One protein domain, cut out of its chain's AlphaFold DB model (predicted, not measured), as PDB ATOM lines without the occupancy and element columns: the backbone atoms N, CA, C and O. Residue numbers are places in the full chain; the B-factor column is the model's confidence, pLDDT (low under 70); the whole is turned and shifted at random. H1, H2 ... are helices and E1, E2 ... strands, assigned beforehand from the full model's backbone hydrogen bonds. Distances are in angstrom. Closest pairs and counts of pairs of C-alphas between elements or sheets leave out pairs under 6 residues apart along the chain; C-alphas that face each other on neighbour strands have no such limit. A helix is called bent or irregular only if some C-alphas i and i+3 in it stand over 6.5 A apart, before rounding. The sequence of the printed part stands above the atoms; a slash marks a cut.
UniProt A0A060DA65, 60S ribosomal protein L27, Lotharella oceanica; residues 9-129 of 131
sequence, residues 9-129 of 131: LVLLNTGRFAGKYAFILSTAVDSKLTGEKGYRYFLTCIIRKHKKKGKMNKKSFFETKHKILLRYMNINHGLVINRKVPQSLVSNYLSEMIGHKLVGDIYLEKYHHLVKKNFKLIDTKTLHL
ATOM      1  N   LEU A   9       1.983 -25.210  48.098       96.25
ATOM      2  CA  LEU A   9       2.539 -23.908  48.403       96.25
ATOM      3  C   LEU A   9       3.937 -23.792  47.798       96.25
ATOM      4  O   LEU A   9       4.690 -24.764  47.713       96.25
ATOM      5  N   VAL A  10       4.282 -22.574  47.413       96.25
ATOM      6  CA  VAL A  10       5.586 -22.212  46.875       96.25
ATOM      7  C   VAL A  10       6.046 -20.913  47.524       96.25
ATOM      8  O   VAL A  10       5.292 -19.940  47.573       96.25
ATOM      9  N   LEU A  11       7.270 -20.899  48.045       95.88
ATOM     10  CA  LEU A  11       7.947 -19.675  48.463       95.88
ATOM     11  C   LEU A  11       8.625 -19.066  47.239       95.88
ATOM     12  O   LEU A  11       9.409 -19.732  46.568       95.88
ATOM     13  N   LEU A  12       8.297 -17.818  46.926       94.94
ATOM     14  CA  LEU A  12       8.877 -17.109  45.793       94.94
ATOM     15  C   LEU A  12      10.253 -16.564  46.184       94.94
ATOM     16  O   LEU A  12      10.369 -15.820  47.155       94.94
ATOM     17  N   ASN A  13      11.285 -16.895  45.413       94.25
ATOM     18  CA  ASN A  13      12.667 -16.515  45.717       94.25
ATOM     19  C   ASN A  13      13.133 -15.268  44.963       94.25
ATOM     20  O   ASN A  13      14.116 -14.648  45.355       94.25
ATOM     21  N   THR A  14      12.459 -14.900  43.872       91.00
ATOM     22  CA  THR A  14      12.902 -13.814  42.988       91.00
ATOM     23  C   THR A  14      11.755 -12.888  42.575       91.00
ATOM     24  O   THR A  14      10.568 -13.204  42.708       91.00
ATOM     25  N   GLY A  15      12.122 -11.710  42.062       89.44
ATOM     26  CA  GLY A  15      11.193 -10.706  41.549       89.44
ATOM     27  C   GLY A  15      10.467  -9.905  42.634       89.44
ATOM     28  O   GLY A  15      10.796  -9.950  43.815       89.44
ATOM     29  N   ARG A  16       9.429  -9.159  42.228       89.69
ATOM     30  CA  ARG A  16       8.666  -8.243  43.105       89.69
ATOM     31  C   ARG A  16       8.042  -8.920  44.333       89.69
ATOM     32  O   ARG A  16       7.718  -8.243  45.306       89.69
ATOM     33  N   PHE A  17       7.798 -10.224  44.252       90.94
ATOM     34  CA  PHE A  17       7.133 -10.997  45.296       90.94
ATOM     35  C   PHE A  17       8.092 -11.949  46.022       90.94
ATOM     36  O   PHE A  17       7.618 -12.866  46.687       90.94
ATOM     37  N   ALA A  18       9.409 -11.742  45.917       93.12
ATOM     38  CA  ALA A  18      10.386 -12.515  46.676       93.12
ATOM     39  C   ALA A  18      10.072 -12.487  48.188       93.12
ATOM     40  O   ALA A  18       9.652 -11.464  48.732       93.12
ATOM     41  N   GLY A  19      10.223 -13.633  48.853       92.31
ATOM     42  CA  GLY A  19       9.882 -13.836  50.263       92.31
ATOM     43  C   GLY A  19       8.388 -14.034  50.548       92.31
ATOM     44  O   GLY A  19       8.013 -14.227  51.703       92.31
ATOM     45  N   LYS A  20       7.512 -13.995  49.533       93.56
ATOM     46  CA  LYS A  20       6.078 -14.276  49.698       93.56
ATOM     47  C   LYS A  20       5.740 -15.710  49.326       93.56
ATOM     48  O   LYS A  20       6.292 -16.271  48.381       93.56
ATOM     49  N   TYR A  21       4.777 -16.272  50.049       95.75
ATOM     50  CA  TYR A  21       4.184 -17.554  49.700       95.75
ATOM     51  C   TYR A  21       3.062 -17.359  48.683       95.75
ATOM     52  O   TYR A  21       2.294 -16.395  48.723       95.75
ATOM     53  N   ALA A  22       2.959 -18.324  47.788       96.31
ATOM     54  CA  ALA A  22       1.876 -18.491  46.842       96.31
ATOM     55  C   ALA A  22       1.458 -19.964  46.839       96.31
ATOM     56  O   ALA A  22       2.079 -20.797  47.502       96.31
ATOM     57  N   PHE A  23       0.428 -20.306  46.077       95.56
ATOM     58  CA  PHE A  23       0.130 -21.701  45.762       95.56
ATOM     59  C   PHE A  23       0.034 -21.916  44.255       95.56
ATOM     60  O   PHE A  23      -0.315 -21.003  43.503       95.56
ATOM     61  N   ILE A  24       0.393 -23.119  43.819       95.06
ATOM     62  CA  ILE A  24       0.490 -23.496  42.411       95.06
ATOM     63  C   ILE A  24      -0.896 -23.914  41.914       95.06
ATOM     64  O   ILE A  24      -1.521 -24.812  42.470       95.06
ATOM     65  N   LEU A  25      -1.375 -23.268  40.856       93.44
ATOM     66  CA  LEU A  25      -2.644 -23.579  40.192       93.44
ATOM     67  C   LEU A  25      -2.449 -24.520  39.003       93.44
ATOM     68  O   LEU A  25      -3.235 -25.440  38.798       93.44
ATOM     69  N   SER A  26      -1.400 -24.281  38.220       89.94
ATOM     70  CA  SER A  26      -1.068 -25.057  37.027       89.94
ATOM     71  C   SER A  26       0.445 -25.134  36.858       89.94
ATOM     72  O   SER A  26       1.174 -24.217  37.248       89.94
ATOM     73  N   THR A  27       0.909 -26.231  36.273       86.31
ATOM     74  CA  THR A  27       2.294 -26.430  35.849       86.31
ATOM     75  C   THR A  27       2.307 -26.531  34.330       86.31
ATOM     76  O   THR A  27       1.743 -27.475  33.779       86.31
ATOM     77  N   ALA A  28       2.946 -25.583  33.652       75.62
ATOM     78  CA  ALA A  28       3.118 -25.617  32.208       75.62
ATOM     79  C   ALA A  28       4.545 -26.064  31.876       75.62
ATOM     80  O   ALA A  28       5.525 -25.476  32.348       75.62
ATOM     81  N   VAL A  29       4.652 -27.113  31.063       60.50
ATOM     82  CA  VAL A  29       5.888 -27.495  30.380       60.50
ATOM     83  C   VAL A  29       5.797 -26.851  29.001       60.50
ATOM     84  O   VAL A  29       4.825 -27.095  28.297       60.50
ATOM     85  N   ASP A  30       6.741 -25.971  28.675       56.81
ATOM     86  CA  ASP A  30       6.777 -25.187  27.436       56.81
ATOM     87  C   ASP A  30       5.602 -24.223  27.266       56.81
ATOM     88  O   ASP A  30       4.618 -24.474  26.564       56.81
ATOM     89  N   SER A  31       5.716 -23.042  27.875       50.53
ATOM     90  CA  SER A  31       4.784 -21.971  27.551       50.53
ATOM     91  C   SER A  31       5.056 -21.461  26.131       50.53
ATOM     92  O   SER A  31       5.805 -20.509  25.927       50.53
ATOM     93  N   LYS A  32       4.332 -21.994  25.138       52.62
ATOM     94  CA  LYS A  32       4.135 -21.329  23.830       52.62
ATOM     95  C   LYS A  32       3.520 -19.914  23.961       52.62
ATOM     96  O   LYS A  32       3.351 -19.224  22.958       52.62
ATOM     97  N   LEU A  33       3.162 -19.502  25.185       52.81
ATOM     98  CA  LEU A  33       2.612 -18.200  25.571       52.81
ATOM     99  C   LEU A  33       3.641 -17.058  25.570       52.81
ATOM    100  O   LEU A  33       3.227 -15.914  25.442       52.81
ATOM    101  N   THR A  34       4.946 -17.325  25.702       51.09
ATOM    102  CA  THR A  34       5.951 -16.251  25.853       51.09
ATOM    103  C   THR A  34       6.864 -16.060  24.649       51.09
ATOM    104  O   THR A  34       7.609 -15.093  24.628       51.09
ATOM    105  N   GLY A  35       6.838 -16.944  23.643       53.66
ATOM    106  CA  GLY A  35       7.761 -16.869  22.493       53.66
ATOM    107  C   GLY A  35       9.248 -17.034  22.855       53.66
ATOM    108  O   GLY A  35      10.098 -17.075  21.971       53.66
ATOM    109  N   GLU A  36       9.562 -17.167  24.142       53.66
ATOM    110  CA  GLU A  36      10.900 -17.310  24.694       53.66
ATOM    111  C   GLU A  36      11.184 -18.779  25.029       53.66
ATOM    112  O   GLU A  36      10.261 -19.569  25.232       53.66
ATOM    113  N   LYS A  37      12.480 -19.120  25.053       55.72
ATOM    114  CA  LYS A  37      13.088 -20.437  25.335       55.72
ATOM    115  C   LYS A  37      12.223 -21.347  26.228       55.72
ATOM    116  O   LYS A  37      11.666 -20.881  27.215       55.72
ATOM    117  N   GLY A  38      12.190 -22.648  25.908       64.31
ATOM    118  CA  GLY A  38      11.397 -23.702  26.571       64.31
ATOM    119  C   GLY A  38      11.682 -23.882  28.066       64.31
ATOM    120  O   GLY A  38      12.316 -24.844  28.497       64.31
ATOM    121  N   TYR A  39      11.236 -22.926  28.874       73.00
ATOM    122  CA  TYR A  39      11.271 -22.991  30.322       73.00
ATOM    123  C   TYR A  39       9.953 -23.552  30.851       73.00
ATOM    124  O   TYR A  39       8.886 -23.439  30.243       73.00
ATOM    125  N   ARG A  40      10.032 -24.152  32.038       82.94
ATOM    126  CA  ARG A  40       8.862 -24.631  32.776       82.94
ATOM    127  C   ARG A  40       8.363 -23.534  33.702       82.94
ATOM    128  O   ARG A  40       9.158 -22.889  34.390       82.94
ATOM    129  N   TYR A  41       7.048 -23.369  33.757       87.00
ATOM    130  CA  TYR A  41       6.412 -22.321  34.542       87.00
ATOM    131  C   TYR A  41       5.348 -22.880  35.483       87.00
ATOM    132  O   TYR A  41       4.629 -23.829  35.175       87.00
ATOM    133  N   PHE A  42       5.212 -22.223  36.627       90.12
ATOM    134  CA  PHE A  42       4.051 -22.297  37.490       90.12
ATOM    135  C   PHE A  42       3.110 -21.149  37.173       90.12
ATOM    136  O   PHE A  42       3.527 -19.993  37.163       90.12
ATOM    137  N   LEU A  43       1.824 -21.443  37.021       91.50
ATOM    138  CA  LEU A  43       0.805 -20.449  37.314       91.50
ATOM    139  C   LEU A  43       0.585 -20.450  38.824       91.50
ATOM    140  O   LEU A  43       0.142 -21.445  39.395       91.50
ATOM    141  N   THR A  44       0.899 -19.337  39.464       93.81
ATOM    142  CA  THR A  44       0.815 -19.170  40.915       93.81
ATOM    143  C   THR A  44      -0.289 -18.197  41.289       93.81
ATOM    144  O   THR A  44      -0.575 -17.245  40.561       93.81
ATOM    145  N   CYS A  45      -0.890 -18.426  42.452       95.25
ATOM    146  CA  CYS A  45      -1.827 -17.515  43.083       95.25
ATOM    147  C   CYS A  45      -1.199 -16.887  44.328       95.25
ATOM    148  O   CYS A  45      -0.885 -17.574  45.300       95.25
ATOM    149  N   ILE A  46      -1.067 -15.563  44.303       94.38
ATOM    150  CA  ILE A  46      -0.536 -14.739  45.387       94.38
ATOM    151  C   ILE A  46      -1.704 -14.018  46.059       94.38
ATOM    152  O   ILE A  46      -2.532 -13.392  45.390       94.38
ATOM    153  N   ILE A  47      -1.746 -14.051  47.389       91.56
ATOM    154  CA  ILE A  47      -2.729 -13.322  48.190       91.56
ATOM    155  C   ILE A  47      -2.033 -12.125  48.841       91.56
ATOM    156  O   ILE A  47      -0.964 -12.241  49.423       91.56
ATOM    157  N   ARG A  48      -2.628 -10.935  48.732       86.62
ATOM    158  CA  ARG A  48      -2.124  -9.723  49.398       86.62
ATOM    159  C   ARG A  48      -3.185  -9.131  50.304       86.62
ATOM    160  O   ARG A  48      -4.275  -8.793  49.837       86.62
ATOM    161  N   LYS A  49      -2.848  -8.911  51.575       82.31
ATOM    162  CA  LYS A  49      -3.637  -8.028  52.439       82.31
ATOM    163  C   LYS A  49      -3.506  -6.584  51.957       82.31
ATOM    164  O   LYS A  49      -2.408  -6.097  51.704       82.31
ATOM    165  N   HIS A  50      -4.632  -5.890  51.861       75.81
ATOM    166  CA  HIS A  50      -4.677  -4.440  51.737       75.81
ATOM    167  C   HIS A  50      -5.739  -3.885  52.681       75.81
ATOM    168  O   HIS A  50      -6.820  -4.458  52.837       75.81
ATOM    169  N   LYS A  51      -5.417  -2.772  53.338       68.50
ATOM    170  CA  LYS A  51      -6.361  -2.061  54.196       68.50
ATOM    171  C   LYS A  51      -7.187  -1.130  53.314       68.50
ATOM    172  O   LYS A  51      -6.623  -0.241  52.679       68.50
ATOM    173  N   LYS A  52      -8.506  -1.316  53.265       65.06
ATOM    174  CA  LYS A  52      -9.413  -0.333  52.663       65.06
ATOM    175  C   LYS A  52      -9.963   0.541  53.786       65.06
ATOM    176  O   LYS A  52     -10.443   0.019  54.790       65.06
ATOM    177  N   LYS A  53      -9.882   1.867  53.637       59.00
ATOM    178  CA  LYS A  53     -10.577   2.787  54.548       59.00
ATOM    179  C   LYS A  53     -12.084   2.564  54.389       59.00
ATOM    180  O   LYS A  53     -12.615   2.751  53.295       59.00
ATOM    181  N   GLY A  54     -12.744   2.138  55.457       59.94
ATOM    182  CA  GLY A  54     -14.194   2.107  55.592       59.94
ATOM    183  C   GLY A  54     -14.670   3.299  56.423       59.94
ATOM    184  O   GLY A  54     -13.977   3.742  57.343       59.94
ATOM    185  N   LYS A  55     -15.852   3.829  56.100       52.56
ATOM    186  CA  LYS A  55     -16.580   4.762  56.966       52.56
ATOM    187  C   LYS A  55     -17.721   3.985  57.612       52.56
ATOM    188  O   LYS A  55     -18.601   3.517  56.901       52.56
ATOM    189  N   MET A  56     -17.708   3.863  58.934       48.09
ATOM    190  CA  MET A  56     -18.863   3.413  59.707       48.09
ATOM    191  C   MET A  56     -19.100   4.478  60.776       48.09
ATOM    192  O   MET A  56     -18.175   4.798  61.513       48.09
ATOM    193  N   ASN A  57     -20.279   5.107  60.763       52.72
ATOM    194  CA  ASN A  57     -20.744   6.144  61.696       52.72
ATOM    195  C   ASN A  57     -19.627   6.920  62.429       52.72
ATOM    196  O   ASN A  57     -19.225   6.582  63.538       52.72
ATOM    197  N   LYS A  58     -19.125   7.977  61.776       53.53
ATOM    198  CA  LYS A  58     -18.178   8.982  62.306       53.53
ATOM    199  C   LYS A  58     -16.796   8.487  62.792       53.53
ATOM    200  O   LYS A  58     -15.957   9.335  63.077       53.53
ATOM    201  N   LYS A  59     -16.485   7.182  62.797       49.06
ATOM    202  CA  LYS A  59     -15.123   6.656  63.040       49.06
ATOM    203  C   LYS A  59     -14.563   5.974  61.787       49.06
ATOM    204  O   LYS A  59     -15.221   5.155  61.146       49.06
ATOM    205  N   SER A  60     -13.335   6.327  61.402       55.06
ATOM    206  CA  SER A  60     -12.626   5.635  60.320       55.06
ATOM    207  C   SER A  60     -12.192   4.253  60.800       55.06
ATOM    208  O   SER A  60     -11.438   4.154  61.766       55.06
ATOM    209  N   PHE A  61     -12.623   3.200  60.112       60.44
ATOM    210  CA  PHE A  61     -12.173   1.834  60.379       60.44
ATOM    211  C   PHE A  61     -11.426   1.289  59.158       60.44
ATOM    212  O   PHE A  61     -11.672   1.711  58.025       60.44
ATOM    213  N   PHE A  62     -10.493   0.362  59.367       54.97
ATOM    214  CA  PHE A  62      -9.796  -0.313  58.275       54.97
ATOM    215  C   PHE A  62     -10.367  -1.716  58.090       54.97
ATOM    216  O   PHE A  62     -10.128  -2.601  58.907       54.97
ATOM    217  N   GLU A  63     -11.076  -1.939  56.986       57.25
ATOM    218  CA  GLU A  63     -11.490  -3.283  56.587       57.25
ATOM    219  C   GLU A  63     -10.298  -3.978  55.908       57.25
ATOM    220  O   GLU A  63      -9.688  -3.433  54.976       57.25
ATOM    221  N   THR A  64      -9.932  -5.174  56.377       62.19
ATOM    222  CA  THR A  64      -8.870  -5.966  55.741       62.19
ATOM    223  C   THR A  64      -9.452  -6.695  54.541       62.19
ATOM    224  O   THR A  64     -10.270  -7.598  54.698       62.19
ATOM    225  N   LYS A  65      -9.011  -6.335  53.334       76.12
ATOM    226  CA  LYS A  65      -9.382  -7.032  52.101       76.12
ATOM    227  C   LYS A  65      -8.203  -7.820  51.550       76.12
ATOM    228  O   LYS A  65      -7.047  -7.403  51.635       76.12
ATOM    229  N   HIS A  66      -8.508  -8.957  50.940       82.50
ATOM    230  CA  HIS A  66      -7.527  -9.801  50.271       82.50
ATOM    231  C   HIS A  66      -7.597  -9.551  48.765       82.50
ATOM    232  O   HIS A  66      -8.671  -9.605  48.165       82.50
ATOM    233  N   LYS A  67      -6.456  -9.230  48.150       86.69
ATOM    234  CA  LYS A  67      -6.309  -9.121  46.699       86.69
ATOM    235  C   LYS A  67      -5.640 -10.391  46.186       86.69
ATOM    236  O   LYS A  67      -4.526 -10.697  46.603       86.69
ATOM    237  N   ILE A  68      -6.321 -11.093  45.288       90.56
ATOM    238  CA  ILE A  68      -5.812 -12.279  44.593       90.56
ATOM    239  C   ILE A  68      -5.109 -11.822  43.316       90.56
ATOM    240  O   ILE A  68      -5.676 -11.045  42.542       90.56
ATOM    241  N   LEU A  69      -3.878 -12.285  43.111       92.06
ATOM    242  CA  LEU A  69      -3.061 -12.014  41.933       92.06
ATOM    243  C   LEU A  69      -2.585 -13.338  41.339       92.06
ATOM    244  O   LEU A  69      -1.981 -14.139  42.047       92.06
ATOM    245  N   LEU A  70      -2.817 -13.538  40.044       91.50
ATOM    246  CA  LEU A  70      -2.321 -14.702  39.316       91.50
ATOM    247  C   LEU A  70      -1.068 -14.318  38.530       91.50
ATOM    248  O   LEU A  70      -1.028 -13.245  37.921       91.50
ATOM    249  N   ARG A  71      -0.027 -15.151  38.582       89.38
ATOM    250  CA  ARG A  71       1.255 -14.889  37.912       89.38
ATOM    251  C   ARG A  71       1.896 -16.165  37.398       89.38
ATOM    252  O   ARG A  71       2.026 -17.131  38.147       89.38
ATOM    253  N   TYR A  72       2.369 -16.115  36.157       88.75
ATOM    254  CA  TYR A  72       3.323 -17.089  35.650       88.75
ATOM    255  C   TYR A  72       4.703 -16.822  36.242       88.75
ATOM    256  O   TYR A  72       5.178 -15.687  36.243       88.75
ATOM    257  N   MET A  73       5.325 -17.870  36.763       88.81
ATOM    258  CA  MET A  73       6.631 -17.841  37.410       88.81
ATOM    259  C   MET A  73       7.464 -18.992  36.870       88.81
ATOM    260  O   MET A  73       6.960 -20.106  36.777       88.81
ATOM    261  N   ASN A  74       8.728 -18.752  36.525       88.81
ATOM    262  CA  ASN A  74       9.643 -19.844  36.188       88.81
ATOM    263  C   ASN A  74       9.745 -20.802  37.391       88.81
ATOM    264  O   ASN A  74       9.826 -20.343  38.532       88.81
ATOM    265  N   ILE A  75       9.739 -22.116  37.149       89.62
ATOM    266  CA  ILE A  75       9.824 -23.138  38.204       89.62
ATOM    267  C   ILE A  75      11.039 -22.944  39.121       89.62
ATOM    268  O   ILE A  75      10.938 -23.153  40.325       89.62
ATOM    269  N   ASN A  76      12.156 -22.456  38.575       90.44
ATOM    270  CA  ASN A  76      13.395 -22.230  39.321       90.44
ATOM    271  C   ASN A  76      13.310 -21.029  40.278       90.44
ATOM    272  O   ASN A  76      14.183 -20.837  41.118       90.44
ATOM    273  N   HIS A  77      12.273 -20.197  40.157       92.06
ATOM    274  CA  HIS A  77      12.073 -19.017  41.000       92.06
ATOM    275  C   HIS A  77      11.243 -19.315  42.254       92.06
ATOM    276  O   HIS A  77      10.926 -18.391  43.007       92.06
ATOM    277  N   GLY A  78      10.861 -20.575  42.476       92.38
ATOM    278  CA  GLY A  78      10.031 -20.980  43.600       92.38
ATOM    279  C   GLY A  78      10.556 -22.219  44.317       92.38
ATOM    280  O   GLY A  78      10.913 -23.206  43.683       92.38
ATOM    281  N   LEU A  79      10.539 -22.192  45.649       94.62
ATOM    282  CA  LEU A  79      10.766 -23.370  46.485       94.62
ATOM    283  C   LEU A  79       9.424 -23.988  46.841       94.62
ATOM    284  O   LEU A  79       8.623 -23.386  47.556       94.62
ATOM    285  N   VAL A  80       9.163 -25.184  46.322       94.56
ATOM    286  CA  VAL A  80       7.918 -25.904  46.595       94.56
ATOM    287  C   VAL A  80       7.961 -26.505  47.989       94.56
ATOM    288  O   VAL A  80       8.946 -27.116  48.395       94.56
ATOM    289  N   ILE A  81       6.862 -26.348  48.714       93.75
ATOM    290  CA  ILE A  81       6.740 -26.741  50.111       93.75
ATOM    291  C   ILE A  81       5.753 -27.894  50.212       93.75
ATOM    292  O   ILE A  81       4.767 -27.969  49.470       93.75
ATOM    293  N   ASN A  82       5.997 -28.796  51.163       91.12
ATOM    294  CA  ASN A  82       5.101 -29.906  51.470       91.12
ATOM    295  C   ASN A  82       3.882 -29.452  52.297       91.12
ATOM    296  O   ASN A  82       3.603 -29.954  53.381       91.12
ATOM    297  N   ARG A  83       3.180 -28.439  51.793       93.44
ATOM    298  CA  ARG A  83       1.908 -27.941  52.310       93.44
ATOM    299  C   ARG A  83       1.028 -27.622  51.116       93.44
ATOM    300  O   ARG A  83       1.532 -27.101  50.123       93.44
ATOM    301  N   LYS A  84      -0.265 -27.932  51.195       94.50
ATOM    302  CA  LYS A  84      -1.197 -27.745  50.079       94.50
ATOM    303  C   LYS A  84      -2.407 -26.917  50.482       94.50
ATOM    304  O   LYS A  84      -2.820 -26.941  51.637       94.50
ATOM    305  N   VAL A  85      -2.973 -26.208  49.513       94.94
ATOM    306  CA  VAL A  85      -4.316 -25.636  49.622       94.94
ATOM    307  C   VAL A  85      -5.377 -26.712  49.348       94.94
ATOM    308  O   VAL A  85      -5.072 -27.720  48.705       94.94
ATOM    309  N   PRO A  86      -6.628 -26.512  49.799       94.31
ATOM    310  CA  PRO A  86      -7.724 -27.416  49.479       94.31
ATOM    311  C   PRO A  86      -7.932 -27.591  47.972       94.31
ATOM    312  O   PRO A  86      -7.820 -26.636  47.197       94.31
ATOM    313  N   GLN A  87      -8.343 -28.796  47.571       91.38
ATOM    314  CA  GLN A  87      -8.565 -29.149  46.166       91.38
ATOM    315  C   GLN A  87      -9.597 -28.245  45.476       91.38
ATOM    316  O   GLN A  87      -9.501 -28.005  44.282       91.38
ATOM    317  N   SER A  88     -10.542 -27.664  46.219       93.19
ATOM    318  CA  SER A  88     -11.543 -26.724  45.696       93.19
ATOM    319  C   SER A  88     -10.959 -25.438  45.089       93.19
ATOM    320  O   SER A  88     -11.666 -24.718  44.385       93.19
ATOM    321  N   LEU A  89      -9.701 -25.096  45.391       93.25
ATOM    322  CA  LEU A  89      -9.012 -23.936  44.809       93.25
ATOM    323  C   LEU A  89      -8.247 -24.271  43.520       93.25
ATOM    324  O   LEU A  89      -7.695 -23.371  42.889       93.25
ATOM    325  N   VAL A  90      -8.220 -25.544  43.129       92.69
ATOM    326  CA  VAL A  90      -7.445 -26.072  42.007       92.69
ATOM    327  C   VAL A  90      -8.393 -26.792  41.052       92.69
ATOM    328  O   VAL A  90      -9.331 -27.460  41.472       92.69
ATOM    329  N   SER A  91      -8.168 -26.669  39.745       92.69
ATOM    330  CA  SER A  91      -8.969 -27.378  38.749       92.69
ATOM    331  C   SER A  91      -8.078 -27.965  37.667       92.69
ATOM    332  O   SER A  91      -7.366 -27.233  36.981       92.69
ATOM    333  N   ASN A  92      -8.153 -29.283  37.482       89.31
ATOM    334  CA  ASN A  92      -7.418 -29.972  36.420       89.31
ATOM    335  C   ASN A  92      -7.830 -29.436  35.045       89.31
ATOM    336  O   ASN A  92      -6.974 -29.028  34.268       89.31
ATOM    337  N   TYR A  93      -9.137 -29.299  34.818       90.06
ATOM    338  CA  TYR A  93      -9.683 -28.733  33.587       90.06
ATOM    339  C   TYR A  93      -9.156 -27.317  33.308       90.06
ATOM    340  O   TYR A  93      -8.622 -27.055  32.235       90.06
ATOM    341  N   LEU A  94      -9.233 -26.396  34.280       90.19
ATOM    342  CA  LEU A  94      -8.706 -25.040  34.067       90.19
ATOM    343  C   LEU A  94      -7.181 -25.045  33.885       90.19
ATOM    344  O   LEU A  94      -6.652 -24.238  33.129       90.19
ATOM    345  N   SER A  95      -6.474 -25.941  34.582       86.50
ATOM    346  CA  SER A  95      -5.020 -26.101  34.483       86.50
ATOM    347  C   SER A  95      -4.575 -26.494  33.078       86.50
ATOM    348  O   SER A  95      -3.533 -26.018  32.639       86.50
ATOM    349  N   GLU A  96      -5.338 -27.347  32.403       84.38
ATOM    350  CA  GLU A  96      -5.084 -27.772  31.025       84.38
ATOM    351  C   GLU A  96      -5.436 -26.651  30.044       84.38
ATOM    352  O   GLU A  96      -4.607 -26.249  29.227       84.38
ATOM    353  N   MET A  97      -6.627 -26.065  30.196       85.19
ATOM    354  CA  MET A  97      -7.147 -25.044  29.282       85.19
ATOM    355  C   MET A  97      -6.287 -23.779  29.238       85.19
ATOM    356  O   MET A  97      -6.155 -23.150  28.189       85.19
ATOM    357  N   ILE A  98      -5.653 -23.410  30.353       82.81
ATOM    358  CA  ILE A  98      -4.829 -22.200  30.416       82.81
ATOM    359  C   ILE A  98      -3.540 -22.295  29.587       82.81
ATOM    360  O   ILE A  98      -2.965 -21.271  29.227       82.81
ATOM    361  N   GLY A  99      -3.104 -23.513  29.247       73.81
ATOM    362  CA  GLY A  99      -1.981 -23.746  28.338       73.81
ATOM    363  C   GLY A  99      -2.308 -23.454  26.868       73.81
ATOM    364  O   GLY A  99      -1.396 -23.363  26.046       73.81
ATOM    365  N   HIS A 100      -3.587 -23.278  26.515       77.12
ATOM    366  CA  HIS A 100      -4.010 -23.014  25.140       77.12
ATOM    367  C   HIS A 100      -3.919 -21.520  24.795       77.12
ATOM    368  O   HIS A 100      -4.617 -20.681  25.364       77.12
ATOM    369  N   LYS A 101      -3.107 -21.193  23.780       68.94
ATOM    370  CA  LYS A 101      -2.766 -19.814  23.372       68.94
ATOM    371  C   LYS A 101      -3.972 -18.924  23.036       68.94
ATOM    372  O   LYS A 101      -3.921 -17.731  23.295       68.94
ATOM    373  N   LEU A 102      -5.037 -19.489  22.465       75.25
ATOM    374  CA  LEU A 102      -6.204 -18.721  22.004       75.25
ATOM    375  C   LEU A 102      -7.173 -18.338  23.126       75.25
ATOM    376  O   LEU A 102      -7.961 -17.415  22.965       75.25
ATOM    377  N   VAL A 103      -7.151 -19.070  24.241       79.75
ATOM    378  CA  VAL A 103      -8.184 -18.963  25.283       79.75
ATOM    379  C   VAL A 103      -7.611 -18.755  26.682       79.75
ATOM    380  O   VAL A 103      -8.375 -18.604  27.633       79.75
ATOM    381  N   GLY A 104      -6.281 -18.720  26.825       78.50
ATOM    382  CA  GLY A 104      -5.591 -18.651  28.113       78.50
ATOM    383  C   GLY A 104      -6.115 -17.549  29.035       78.50
ATOM    384  O   GLY A 104      -6.385 -17.823  30.202       78.50
ATOM    385  N   ASP A 105      -6.356 -16.344  28.513       83.19
ATOM    386  CA  ASP A 105      -6.838 -15.209  29.311       83.19
ATOM    387  C   ASP A 105      -8.237 -15.448  29.898       83.19
ATOM    388  O   ASP A 105      -8.464 -15.209  31.086       83.19
ATOM    389  N   ILE A 106      -9.150 -16.035  29.115       87.62
ATOM    390  CA  ILE A 106     -10.507 -16.398  29.566       87.62
ATOM    391  C   ILE A 106     -10.422 -17.394  30.728       87.62
ATOM    392  O   ILE A 106     -11.134 -17.287  31.731       87.62
ATOM    393  N   TYR A 107      -9.546 -18.392  30.609       88.31
ATOM    394  CA  TYR A 107      -9.383 -19.406  31.649       88.31
ATOM    395  C   TYR A 107      -8.611 -18.889  32.867       88.31
ATOM    396  O   TYR A 107      -8.850 -19.361  33.982       88.31
ATOM    397  N   LEU A 108      -7.759 -17.877  32.695       89.06
ATOM    398  CA  LEU A 108      -7.101 -17.170  33.790       89.06
ATOM    399  C   LEU A 108      -8.110 -16.376  34.629       89.06
ATOM    400  O   LEU A 108      -8.069 -16.449  35.861       89.06
ATOM    401  N   GLU A 109      -9.076 -15.706  33.998       90.50
ATOM    402  CA  GLU A 109     -10.195 -15.074  34.710       90.50
ATOM    403  C   GLU A 109     -11.068 -16.098  35.443       90.50
ATOM    404  O   GLU A 109     -11.385 -15.918  36.623       90.50
ATOM    405  N   LYS A 110     -11.399 -17.228  34.804       92.38
ATOM    406  CA  LYS A 110     -12.134 -18.322  35.469       92.38
ATOM    407  C   LYS A 110     -11.392 -18.840  36.705       92.38
ATOM    408  O   LYS A 110     -12.024 -19.090  37.733       92.38
ATOM    409  N   TYR A 111     -10.063 -18.943  36.645       91.56
ATOM    410  CA  TYR A 111      -9.244 -19.287  37.808       91.56
ATOM    411  C   TYR A 111      -9.350 -18.243  38.920       91.56
ATOM    412  O   TYR A 111      -9.493 -18.597  40.092       91.56
ATOM    413  N   HIS A 112      -9.325 -16.956  38.565       92.19
ATOM    414  CA  HIS A 112      -9.485 -15.868  39.531       92.19
ATOM    415  C   HIS A 112     -10.820 -15.977  40.276       92.19
ATOM    416  O   HIS A 112     -10.852 -15.927  41.510       92.19
ATOM    417  N   HIS A 113     -11.907 -16.228  39.543       92.88
ATOM    418  CA  HIS A 113     -13.234 -16.449  40.117       92.88
ATOM    419  C   HIS A 113     -13.299 -17.689  41.016       92.88
ATOM    420  O   HIS A 113     -13.850 -17.601  42.118       92.88
ATOM    421  N   LEU A 114     -12.715 -18.815  40.588       94.38
ATOM    422  CA  LEU A 114     -12.651 -20.047  41.380       94.38
ATOM    423  C   LEU A 114     -11.970 -19.798  42.732       94.38
ATOM    424  O   LEU A 114     -12.537 -20.105  43.784       94.38
ATOM    425  N   VAL A 115     -10.782 -19.185  42.713       93.38
ATOM    426  CA  VAL A 115     -10.024 -18.885  43.934       93.38
ATOM    427  C   VAL A 115     -10.808 -17.933  44.829       93.38
ATOM    428  O   VAL A 115     -10.913 -18.168  46.029       93.38
ATOM    429  N   LYS A 116     -11.411 -16.879  44.267       91.75
ATOM    430  CA  LYS A 116     -12.189 -15.906  45.043       91.75
ATOM    431  C   LYS A 116     -13.398 -16.548  45.729       91.75
ATOM    432  O   LYS A 116     -13.657 -16.246  46.892       91.75
ATOM    433  N   LYS A 117     -14.114 -17.442  45.039       93.25
ATOM    434  CA  LYS A 117     -15.273 -18.172  45.580       93.25
ATOM    435  C   LYS A 117     -14.876 -19.102  46.730       93.25
ATOM    436  O   LYS A 117     -15.588 -19.184  47.731       93.25
ATOM    437  N   ASN A 118     -13.734 -19.770  46.593       93.69
ATOM    438  CA  ASN A 118     -13.293 -20.828  47.503       93.69
ATOM    439  C   ASN A 118     -12.230 -20.382  48.521       93.69
ATOM    440  O   ASN A 118     -11.790 -21.190  49.332       93.69
ATOM    441  N   PHE A 119     -11.855 -19.099  48.539       89.94
ATOM    442  CA  PHE A 119     -10.840 -18.536  49.441       89.94
ATOM    443  C   PHE A 119     -11.101 -18.843  50.920       89.94
ATOM    444  O   PHE A 119     -10.175 -19.132  51.672       89.94
ATOM    445  N   LYS A 120     -12.377 -18.833  51.326       90.38
ATOM    446  CA  LYS A 120     -12.814 -19.125  52.700       90.38
ATOM    447  C   LYS A 120     -12.490 -20.544  53.184       90.38
ATOM    448  O   LYS A 120     -12.599 -20.802  54.373       90.38
ATOM    449  N   LEU A 121     -12.148 -21.457  52.274       92.69
ATOM    450  CA  LEU A 121     -11.858 -22.857  52.593       92.69
ATOM    451  C   LEU A 121     -10.392 -23.081  52.990       92.69
ATOM    452  O   LEU A 121     -10.050 -24.170  53.440       92.69
ATOM    453  N   ILE A 122      -9.522 -22.080  52.818       92.50
ATOM    454  CA  ILE A 122      -8.118 -22.165  53.231       92.50
ATOM    455  C   ILE A 122      -8.052 -22.147  54.763       92.50
ATOM    456  O   ILE A 122      -8.556 -21.219  55.396       92.50
ATOM    457  N   ASP A 123      -7.398 -23.147  55.359       92.19
ATOM    458  CA  ASP A 123      -7.206 -23.204  56.808       92.19
ATOM    459  C   ASP A 123      -6.346 -22.037  57.316       92.19
ATOM    460  O   ASP A 123      -5.493 -21.495  56.608       92.19
ATOM    461  N   THR A 124      -6.539 -21.668  58.581       89.31
ATOM    462  CA  THR A 124      -5.891 -20.500  59.195       89.31
ATOM    463  C   THR A 124      -4.368 -20.561  59.123       89.31
ATOM    464  O   THR A 124      -3.734 -19.573  58.758       89.31
ATOM    465  N   LYS A 125      -3.764 -21.721  59.403       91.94
ATOM    466  CA  LYS A 125      -2.306 -21.905  59.371       91.94
ATOM    467  C   LYS A 125      -1.749 -21.697  57.953       91.94
ATOM    468  O   LYS A 125      -0.725 -21.040  57.794       91.94
ATOM    469  N   THR A 126      -2.423 -22.210  56.924       91.88
ATOM    470  CA  THR A 126      -2.037 -21.997  55.518       91.88
ATOM    471  C   THR A 126      -2.238 -20.541  55.111       91.88
ATOM    472  O   THR A 126      -1.376 -19.950  54.462       91.88
ATOM    473  N   LEU A 127      -3.342 -19.934  55.542       89.12
ATOM    474  CA  LEU A 127      -3.648 -18.537  55.267       89.12
ATOM    475  C   LEU A 127      -2.608 -17.585  55.874       89.12
ATOM    476  O   LEU A 127      -2.252 -16.597  55.239       89.12
ATOM    477  N   HIS A 128      -2.092 -17.886  57.069       89.06
ATOM    478  CA  HIS A 128      -1.031 -17.101  57.707       89.06
ATOM    479  C   HIS A 128       0.266 -17.073  56.898       89.06
ATOM    480  O   HIS A 128       0.919 -16.036  56.863       89.06
ATOM    481  N   LEU A 129       0.620 -18.170  56.227       89.94
ATOM    482  CA  LEU A 129       1.790 -18.206  55.346       89.94
ATOM    483  C   LEU A 129       1.564 -17.377  54.076       89.94
ATOM    484  O   LEU A 129       2.468 -16.691  53.612       89.94
TER     485      LEU A 129
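What this domain is: This is residues 9 to 129 of the 131 residues of the protein "60S ribosomal protein L27" of Lotharella oceanica (UniProt A0A060DA65). A strongly twisted sheet of five strands has three helices over one face, and its longest hairpin, E3 and E4, runs on past the helices as a long two-stranded arm with its tip at residues 57 and 58. H1 and H2 form a helical hairpin over E2, E3 and E4, while the short H3 is over E2. The printed part has 121 residues, in the order E1, E2, E3, E4, E5, H1, H2, H3, of mixed class, helices and strands; the sheet runs E4, E3, E2, E1, E5, all antiparallel. It is only just compact, close to loose, with a radius of gyration of the C-alphas of 16.1 A, and it spans 56 by 28 by 26 A.

How they stand to each other: Start at E1, residues 9 to 12, which with E2, residues 21 to 29, E3, residues 40 to 56, and E4, residues 59 to 74, makes a meander, each strand the antiparallel neighbour of the one before. Between E1 and E2 look for N 10 and O 22, 2.8 A; between E2 and E3, N 25 and O 43, 2.8 A; between E3 and E4, N 48 and O 67, 2.9 A. E2 bends by 69 degrees at residue 25. Edge strand E5, residues 78 to 84, is antiparallel to E1, with N 11 and O 79 at 2.9 A. H1, residues 92 to 97, lies over E2 at a height over the sheet of 8.6 A; their closest C-alphas, of Ser 26 and Ser 95, are 4.8 A apart. H2, residues 104 to 121, touches H1 with residues 104 to 111 alone, at a shallow tilt of 24 degrees, opposite ways; the closest C-alphas are those of Leu 94 and Tyr 107, 6.2 A. H2 is on the same face as H1, 8.3 A over the sheet, and its closest C-alphas to E4 are those of Ile 68 and His 112, 7.2 A. H3, residues 124 to 129, lies over E2 at a height over the sheet of 8.8 A and is apart from H1 and H2. In H1 every O i to N i+4 pair is within hydrogen-bond range; in H2 12 of 14 are, in H3 1 of 2.

Where its parts are: Find C-alpha 9 at (2.539, -23.908, 48.403), where E1 begins; E2 is 21.8 A long. E3 runs 47.8 A to C-alpha 56 at (-18.863, 3.413, 59.707), and E4 returns over 45.1 A; E5 is 14.6 A. H1 measures 8.7 A, H2 25.6 A and H3 8.9 A, ending at C-alpha 129 at (1.790, -18.206, 55.346). H2 is irregular: C-alphas 117 and 120 are 7.6 A apart.

The domain as a whole: The C-alphas farthest apart, of Gly 38 and Lys 58, are 56.7 A apart. The printed part has no cut, and no link is long. Mean pLDDT of the printed part is 82.9; look for values under 70 at residues 29 to 38, 51 to 64 and 101.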